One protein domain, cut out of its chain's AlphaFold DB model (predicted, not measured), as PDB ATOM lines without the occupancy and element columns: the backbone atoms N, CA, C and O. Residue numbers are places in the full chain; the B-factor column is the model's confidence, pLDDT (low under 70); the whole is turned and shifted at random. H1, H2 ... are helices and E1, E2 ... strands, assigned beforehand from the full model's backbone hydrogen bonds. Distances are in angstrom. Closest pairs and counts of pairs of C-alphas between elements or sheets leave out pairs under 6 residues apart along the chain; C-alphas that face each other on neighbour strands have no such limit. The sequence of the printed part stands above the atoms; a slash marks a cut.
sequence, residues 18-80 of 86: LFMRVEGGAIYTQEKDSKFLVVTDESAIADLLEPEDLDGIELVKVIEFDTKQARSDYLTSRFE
ATOM      1  N   LEU A  18     316.750 -18.153  -8.190       92.94
ATOM      2  CA  LEU A  18     316.164 -18.627  -6.934       92.94
ATOM      3  C   LEU A  18     317.086 -19.673  -6.289       92.94
ATOM      4  O   LEU A  18     317.347 -20.717  -6.885       92.94
ATOM      5  N   PHE A  19     317.546 -19.402  -5.069       93.75
ATOM      6  CA  PHE A  19     318.307 -20.352  -4.260       93.75
ATOM      7  C   PHE A  19     317.365 -21.226  -3.431       93.75
ATOM      8  O   PHE A  19     317.421 -22.451  -3.517       93.75
ATOM      9  N   MET A  20     316.453 -20.609  -2.675       93.06
ATOM     10  CA  MET A  20     315.435 -21.333  -1.912       93.06
ATOM     11  C   MET A  20     314.226 -20.460  -1.578       93.06
ATOM     12  O   MET A  20     314.310 -19.234  -1.575       93.06
ATOM     13  N   ARG A  21     313.109 -21.108  -1.238       92.62
ATOM     14  CA  ARG A  21     311.930 -20.454  -0.654       92.62
ATOM     15  C   ARG A  21     311.945 -20.592   0.863       92.62
ATOM     16  O   ARG A  21     312.361 -21.628   1.382       92.62
ATOM     17  N   VAL A  22     311.459 -19.563   1.543       89.62
ATOM     18  CA  VAL A  22     311.266 -19.505   2.996       89.62
ATOM     19  C   VAL A  22     309.851 -18.999   3.291       89.62
ATOM     20  O   VAL A  22     309.161 -18.539   2.388       89.62
ATOM     21  N   GLU A  23     309.386 -19.102   4.534       84.94
ATOM     22  CA  GLU A  23     308.004 -18.726   4.882       84.94
ATOM     23  C   GLU A  23     307.700 -17.246   4.597       84.94
ATOM     24  O   GLU A  23     306.624 -16.931   4.103       84.94
ATOM     25  N   GLY A  24     308.668 -16.358   4.845       86.12
ATOM     26  CA  GLY A  24     308.533 -14.918   4.607       86.12
ATOM     27  C   GLY A  24     308.839 -14.462   3.179       86.12
ATOM     28  O   GLY A  24     308.737 -13.272   2.909       86.12
ATOM     29  N   GLY A  25     309.222 -15.366   2.268       92.12
ATOM     30  CA  GLY A  25     309.590 -15.007   0.896       92.12
ATOM     31  C   GLY A  25     310.633 -15.941   0.280       92.12
ATOM     32  O   GLY A  25     310.445 -17.162   0.217       92.12
ATOM     33  N   ALA A  26     311.733 -15.397  -0.234       93.50
ATOM     34  CA  ALA A  26     312.722 -16.180  -0.970       93.50
ATOM     35  C   ALA A  26     314.142 -15.616  -0.883       93.50
ATOM     36  O   ALA A  26     314.371 -14.423  -0.697       93.50
ATOM     37  N   ILE A  27     315.108 -16.516  -1.054       94.44
ATOM     38  CA  ILE A  27     316.522 -16.179  -1.184       94.44
ATOM     39  C   ILE A  27     316.922 -16.373  -2.640       94.44
ATOM     40  O   ILE A  27     316.706 -17.444  -3.218       94.44
ATOM     41  N   TYR A  28     317.556 -15.360  -3.212       94.56
ATOM     42  CA  TYR A  28     318.069 -15.359  -4.572       94.56
ATOM     43  C   TYR A  28     319.578 -15.152  -4.583       94.56
ATOM     44  O   TYR A  28     320.179 -14.607  -3.656       94.56
ATOM     45  N   THR A  29     320.193 -15.571  -5.679       95.50
ATOM     46  CA  THR A  29     321.586 -15.273  -5.992       95.50
ATOM     47  C   THR A  29     321.676 -14.559  -7.324       95.50
ATOM     48  O   THR A  29     320.889 -14.816  -8.236       95.50
ATOM     49  N   GLN A  30     322.658 -13.677  -7.440       93.31
ATOM     50  CA  GLN A  30     322.965 -12.980  -8.683       93.31
ATOM     51  C   GLN A  30     324.480 -12.853  -8.832       93.31
ATOM     52  O   GLN A  30     325.223 -12.896  -7.845       93.31
ATOM     53  N   GLU A  31     324.947 -12.716 -10.067       92.44
ATOM     54  CA  GLU A  31     326.328 -12.369 -10.388       92.44
ATOM     55  C   GLU A  31     326.280 -11.139 -11.298       92.44
ATOM     56  O   GLU A  31     325.713 -11.198 -12.386       92.44
ATOM     57  N   LYS A  32     326.810 -10.005 -10.829       87.44
ATOM     58  CA  LYS A  32     326.724  -8.706 -11.513       87.44
ATOM     59  C   LYS A  32     327.990  -7.905 -11.243       87.44
ATOM     60  O   LYS A  32     328.459  -7.884 -10.113       87.44
ATOM     61  N   ASP A  33     328.566  -7.278 -12.269       87.69
ATOM     62  CA  ASP A  33     329.739  -6.391 -12.143       87.69
ATOM     63  C   ASP A  33     330.912  -6.995 -11.339       87.69
ATOM     64  O   ASP A  33     331.534  -6.341 -10.503       87.69
ATOM     65  N   SER A  34     331.204  -8.283 -11.569       89.25
ATOM     66  CA  SER A  34     332.219  -9.060 -10.827       89.25
ATOM     67  C   SER A  34     331.950  -9.226  -9.321       89.25
ATOM     68  O   SER A  34     332.842  -9.631  -8.575       89.25
ATOM     69  N   LYS A  35     330.723  -8.960  -8.873       92.38
ATOM     70  CA  LYS A  35     330.225  -9.241  -7.526       92.38
ATOM     71  C   LYS A  35     329.281 -10.432  -7.541       92.38
ATOM     72  O   LYS A  35     328.569 -10.692  -8.511       92.38
ATOM     73  N   PHE A  36     329.269 -11.143  -6.423       94.94
ATOM     74  CA  PHE A  36     328.395 -12.279  -6.172       94.94
ATOM     75  C   PHE A  36     327.413 -11.856  -5.090       94.94
ATOM     76  O   PHE A  36     327.830 -11.527  -3.985       94.94
ATOM     77  N   LEU A  37     326.124 -11.828  -5.405       95.00
ATOM     78  CA  LEU A  37     325.096 -11.275  -4.531       95.00
ATOM     79  C   LEU A  37     324.251 -12.386  -3.914       95.00
ATOM     80  O   LEU A  37     323.961 -13.391  -4.574       95.00
ATOM     81  N   VAL A  38     323.838 -12.172  -2.666       94.94
ATOM     82  CA  VAL A  38     322.686 -12.843  -2.052       94.94
ATOM     83  C   VAL A  38     321.624 -11.792  -1.807       94.94
ATOM     84  O   VAL A  38     321.915 -10.759  -1.204       94.94
ATOM     85  N   VAL A  39     320.412 -12.074  -2.265       93.94
ATOM     86  CA  VAL A  39     319.247 -11.220  -2.058       93.94
ATOM     87  C   VAL A  39     318.241 -11.989  -1.228       93.94
ATOM     88  O   VAL A  39     317.773 -13.050  -1.637       93.94
ATOM     89  N   THR A  40     317.940 -11.457  -0.056       93.12
ATOM     90  CA  THR A  40     316.889 -11.956   0.821       93.12
ATOM     91  C   THR A  40     315.679 -11.069   0.618       93.12
ATOM     92  O   THR A  40     315.737  -9.888   0.948       93.12
ATOM     93  N   ASP A  41     314.617 -11.632   0.055       92.75
ATOM     94  CA  ASP A  41     313.340 -10.962  -0.149       92.75
ATOM     95  C   ASP A  41     312.324 -11.524   0.848       92.75
ATOM     96  O   ASP A  41     311.902 -12.677   0.735       92.75
ATOM     97  N   GLU A  42     311.978 -10.714   1.844       91.88
ATOM     98  CA  GLU A  42     310.978 -11.001   2.875       91.88
ATOM     99  C   GLU A  42     309.682 -10.211   2.628       91.88
ATOM    100  O   GLU A  42     308.835 -10.112   3.510       91.88
ATOM    101  N   SER A  43     309.498  -9.634   1.433       89.88
ATOM    102  CA  SER A  43     308.349  -8.772   1.124       89.88
ATOM    103  C   SER A  43     306.997  -9.476   1.234       89.88
ATOM    104  O   SER A  43     305.996  -8.805   1.472       89.88
ATOM    105  N   ALA A  44     306.946 -10.810   1.165       89.31
ATOM    106  CA  ALA A  44     305.700 -11.551   1.363       89.31
ATOM    107  C   ALA A  44     305.135 -11.398   2.789       89.31
ATOM    108  O   ALA A  44     303.942 -11.611   2.992       89.31
ATOM    109  N   ILE A  45     305.953 -11.004   3.777       89.19
ATOM    110  CA  ILE A  45     305.463 -10.685   5.126       89.19
ATOM    111  C   ILE A  45     304.744  -9.332   5.186       89.19
ATOM    112  O   ILE A  45     303.985  -9.097   6.121       89.19
ATOM    113  N   ALA A  46     304.958  -8.448   4.205       89.44
ATOM    114  CA  ALA A  46     304.391  -7.104   4.221       89.44
ATOM    115  C   ALA A  46     302.862  -7.114   4.178       89.44
ATOM    116  O   ALA A  46     302.227  -6.302   4.838       89.44
ATOM    117  N   ASP A  47     302.277  -8.088   3.480       87.50
ATOM    118  CA  ASP A  47     300.823  -8.271   3.403       87.50
ATOM    119  C   ASP A  47     300.198  -8.716   4.741       87.50
ATOM    120  O   ASP A  47     298.974  -8.718   4.886       87.50
ATOM    121  N   LEU A  48     301.020  -9.125   5.714       89.12
ATOM    122  CA  LEU A  48     300.587  -9.612   7.027       89.12
ATOM    123  C   LEU A  48     300.740  -8.571   8.142       89.12
ATOM    124  O   LEU A  48     300.297  -8.834   9.261       89.12
ATOM    125  N   LEU A  49     301.384  -7.436   7.867       89.19
ATOM    126  CA  LEU A  49     301.724  -6.414   8.855       89.19
ATOM    127  C   LEU A  49     300.953  -5.123   8.589       89.19
ATOM    128  O   LEU A  49     300.646  -4.789   7.442       89.19
ATOM    129  N   GLU A  50     300.642  -4.378   9.650       93.88
ATOM    130  CA  GLU A  50     300.049  -3.053   9.485       93.88
ATOM    131  C   GLU A  50     301.116  -2.055   8.993       93.88
ATOM    132  O   GLU A  50     302.308  -2.235   9.247       93.88
ATOM    133  N   PRO A  51     300.737  -0.975   8.282       89.38
ATOM    134  CA  PRO A  51     301.708  -0.024   7.736       89.38
ATOM    135  C   PRO A  51     302.630   0.612   8.783       89.38
ATOM    136  O   PRO A  51     303.765   0.954   8.465       89.38
ATOM    137  N   GLU A  52     302.152   0.771  10.018       92.94
ATOM    138  CA  GLU A  52     302.957   1.273  11.135       92.94
ATOM    139  C   GLU A  52     304.028   0.277  11.591       92.94
ATOM    140  O   GLU A  52     305.117   0.695  11.977       92.94
ATOM    141  N   ASP A  53     303.764  -1.027  11.465       90.56
ATOM    142  CA  ASP A  53     304.732  -2.082  11.770       90.56
ATOM    143  C   ASP A  53     305.802  -2.210  10.681       90.56
ATOM    144  O   ASP A  53     306.887  -2.724  10.938       90.56
ATOM    145  N   LEU A  54     305.516  -1.750   9.460       88.94
ATOM    146  CA  LEU A  54     306.467  -1.752   8.346       88.94
ATOM    147  C   LEU A  54     307.446  -0.576   8.391       88.94
ATOM    148  O   LEU A  54     308.453  -0.597   7.675       88.94
ATOM    149  N   ASP A  55     307.178   0.444   9.209       90.19
ATOM    150  CA  ASP A  55     308.019   1.634   9.262       90.19
ATOM    151  C   ASP A  55     309.434   1.286   9.753       90.19
ATOM    152  O   ASP A  55     309.647   0.707  10.819       90.19
ATOM    153  N   GLY A  56     310.434   1.611   8.932       85.50
ATOM    154  CA  GLY A  56     311.837   1.297   9.204       85.50
ATOM    155  C   GLY A  56     312.257  -0.165   8.988       85.50
ATOM    156  O   GLY A  56     313.424  -0.483   9.235       85.50
ATOM    157  N   ILE A  57     311.375  -1.051   8.505       86.88
ATOM    158  CA  ILE A  57     311.738  -2.438   8.174       86.88
ATOM    159  C   ILE A  57     312.313  -2.525   6.755       86.88
ATOM    160  O   ILE A  57     311.662  -2.217   5.760       86.88
ATOM    161  N   GLU A  58     313.540  -3.037   6.652       88.69
ATOM    162  CA  GLU A  58     314.146  -3.418   5.375       88.69
ATOM    163  C   GLU A  58     313.728  -4.852   5.002       88.69
ATOM    164  O   GLU A  58     314.293  -5.830   5.501       88.69
ATOM    165  N   LEU A  59     312.717  -4.959   4.133       90.62
ATOM    166  CA  LEU A  59     312.156  -6.231   3.653       90.62
ATOM    167  C   LEU A  59     313.029  -6.929   2.607       90.62
ATOM    168  O   LEU A  59     312.954  -8.144   2.452       90.62
ATOM    169  N   VAL A  60     313.852  -6.171   1.883       91.62
ATOM    170  CA  VAL A  60     314.762  -6.712   0.873       91.62
ATOM    171  C   VAL A  60     316.182  -6.350   1.259       91.62
ATOM    172  O   VAL A  60     316.535  -5.176   1.293       91.62
ATOM    173  N   LYS A  61     317.004  -7.362   1.530       91.31
ATOM    174  CA  LYS A  61     318.410  -7.196   1.916       91.31
ATOM    175  C   LYS A  61     319.310  -7.763   0.843       91.31
ATOM    176  O   LYS A  61     319.093  -8.882   0.380       91.31
ATOM    177  N   VAL A  62     320.367  -7.030   0.510       92.12
ATOM    178  CA  VAL A  62     321.377  -7.482  -0.450       92.12
ATOM    179  C   VAL A  62     322.750  -7.502   0.191       92.12
ATOM    180  O   VAL A  62     323.199  -6.532   0.798       92.12
ATOM    181  N   ILE A  63     323.418  -8.643   0.058       94.00
ATOM    182  CA  ILE A  63     324.763  -8.867   0.576       94.00
ATOM    183  C   ILE A  63     325.686  -9.133  -0.603       94.00
ATOM    184  O   ILE A  63     325.459 -10.059  -1.386       94.00
ATOM    185  N   GLU A  64     326.743  -8.332  -0.698       95.19
ATOM    186  CA  GLU A  64     327.749  -8.458  -1.745       95.19
ATOM    187  C   GLU A  64     328.962  -9.265  -1.280       95.19
ATOM    188  O   GLU A  64     329.489  -9.081  -0.178       95.19
ATOM    189  N   PHE A  65     329.455 -10.115  -2.175       95.38
ATOM    190  CA  PHE A  65     330.667 -10.896  -2.000       95.38
ATOM    191  C   PHE A  65     331.617 -10.671  -3.178       95.38
ATOM    192  O   PHE A  65     331.198 -10.562  -4.331       95.38
ATOM    193  N   ASP A  66     332.919 -10.654  -2.888       96.25
ATOM    194  CA  ASP A  66     333.970 -10.525  -3.907       96.25
ATOM    195  C   ASP A  66     334.261 -11.843  -4.634       96.25
ATOM    196  O   ASP A  66     334.867 -11.848  -5.703       96.25
ATOM    197  N   THR A  67     333.854 -12.982  -4.064       96.31
ATOM    198  CA  THR A  67     334.082 -14.301  -4.662       96.31
ATOM    199  C   THR A  67     332.846 -15.184  -4.574       96.31
ATOM    200  O   THR A  67     332.082 -15.136  -3.605       96.31
ATOM    201  N   LYS A  68     332.688 -16.059  -5.574       95.50
ATOM    202  CA  LYS A  68     331.639 -17.082  -5.599       95.50
ATOM    203  C   LYS A  68     331.689 -17.986  -4.370       95.50
ATOM    204  O   LYS A  68     330.645 -18.308  -3.815       95.50
ATOM    205  N   GLN A  69     332.899 -18.358  -3.946       96.44
ATOM    206  CA  GLN A  69     333.106 -19.234  -2.795       96.44
ATOM    207  C   GLN A  69     332.603 -18.585  -1.504       96.44
ATOM    208  O   GLN A  69     331.836 -19.211  -0.787       96.44
ATOM    209  N   ALA A  70     332.929 -17.312  -1.253       96.94
ATOM    210  CA  ALA A  70     332.458 -16.616  -0.056       96.94
ATOM    211  C   ALA A  70     330.922 -16.503  -0.009       96.94
ATOM    212  O   ALA A  70     330.327 -16.667   1.057       96.94
ATOM    213  N   ARG A  71     330.274 -16.283  -1.165       96.31
ATOM    214  CA  ARG A  71     328.807 -16.323  -1.283       96.31
ATOM    215  C   ARG A  71     328.259 -17.709  -0.927       96.31
ATOM    216  O   ARG A  71     327.301 -17.817  -0.169       96.31
ATOM    217  N   SER A  72     328.850 -18.763  -1.489       94.88
ATOM    218  CA  SER A  72     328.439 -20.149  -1.239       94.88
ATOM    219  C   SER A  72     328.614 -20.551   0.225       94.88
ATOM    220  O   SER A  72     327.678 -21.086   0.809       94.88
ATOM    221  N   ASP A  73     329.750 -20.222   0.841       95.25
ATOM    222  CA  ASP A  73     330.013 -20.510   2.254       95.25
ATOM    223  C   ASP A  73     328.988 -19.817   3.163       95.25
ATOM    224  O   ASP A  73     328.476 -20.419   4.109       95.25
ATOM    225  N   TYR A  74     328.636 -18.563   2.849       95.00
ATOM    226  CA  TYR A  74     327.576 -17.845   3.550       95.00
ATOM    227  C   TYR A  74     326.231 -18.572   3.438       95.00
ATOM    228  O   TYR A  74     325.605 -18.837   4.466       95.00
ATOM    229  N   LEU A  75     325.812 -18.934   2.221       94.19
ATOM    230  CA  LEU A  75     324.536 -19.614   1.978       94.19
ATOM    231  C   LEU A  75     324.450 -20.950   2.730       94.19
ATOM    232  O   LEU A  75     323.473 -21.184   3.442       94.19
ATOM    233  N   THR A  76     325.495 -21.777   2.646       91.81
ATOM    234  CA  THR A  76     325.577 -23.049   3.374       91.81
ATOM    235  C   THR A  76     325.537 -22.827   4.881       91.81
ATOM    236  O   THR A  76     324.736 -23.447   5.571       91.81
ATOM    237  N   SER A  77     326.335 -21.895   5.411       91.75
ATOM    238  CA  SER A  77     326.379 -21.644   6.859       91.75
ATOM    239  C   SER A  77     325.046 -21.158   7.433       91.75
ATOM    240  O   SER A  77     324.757 -21.396   8.607       91.75
ATOM    241  N   ARG A  78     324.251 -20.443   6.625       89.56
ATOM    242  CA  ARG A  78     323.079 -19.720   7.111       89.56
ATOM    243  C   ARG A  78     321.763 -20.427   6.843       89.56
ATOM    244  O   ARG A  78     320.850 -20.281   7.654       89.56
ATOM    245  N   PHE A  79     321.674 -21.174   5.749       85.31
ATOM    246  CA  PHE A  79     320.416 -21.739   5.271       85.31
ATOM    247  C   PHE A  79     320.444 -23.253   5.084       85.31
ATOM    248  O   PHE A  79     319.392 -23.891   5.144       85.31
ATOM    249  N   GLU A  80     321.619 -23.856   4.905       80.44
ATOM    250  CA  GLU A  80     321.728 -25.310   4.888       80.44
ATOM    251  C   GLU A  80     321.866 -25.810   6.330       80.44
ATOM    252  O   GLU A  80     322.741 -25.388   7.088       80.44
TER     253      GLU A  80
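This is residues 18 to 80 of the 86 residues of an uncharacterized protein of Arsukibacterium sp. MJ3 (UniProt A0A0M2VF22). What is the shape? A twisted sheet of four antiparallel strands, E1 E2 E3 E4, has H2 over one face, while small H1 and its following link extend past one end. What is printed? 63 residues, mixed in class, run E1 E2 E3 H1 E4 H2; the whole is loose, radius of gyration of the C-alphas 13.3 A, spanning 39 by 24 by 17 A.

How do strands pair? E1 (residues 18 to 22), E2 (25 to 32) and E3 (35 to 41) form a meander, each strand the antiparallel neighbour of the one before; N 19 and O 27 are 2.8 A apart, N 28 and O 39 2.8 A. E4 (60 to 65) is antiparallel to E3, with N 38 and O 63 3.0 A apart. Where are the helices? H1 (43 to 48) only grazes the sheet; within hydrogen-bond range are 0 of 2 O i to N i+4 and 2 of 3 O i to N i+3 pairs. H2 (68 to 79), every O i to N i+4 pair within range, runs along the strands, height 8.7 A over the sheet: two layers, a helix on one face; its closest C-alphas to E3, Lys 68 and Phe 36, are 5.8 A apart.

Where does E1 begin? C-alpha 18 is at (316.164, -18.627, -6.934). Where does H2 end? C-alpha 79 is at (320.416, -21.739, 5.271); H2 is 16.3 A long, E2 22.1 A.

Which link is long? H1 to E4, 11 residues. Any cut or low confidence? The printed part has no cut, and no printed residue is under 70 in pLDDT.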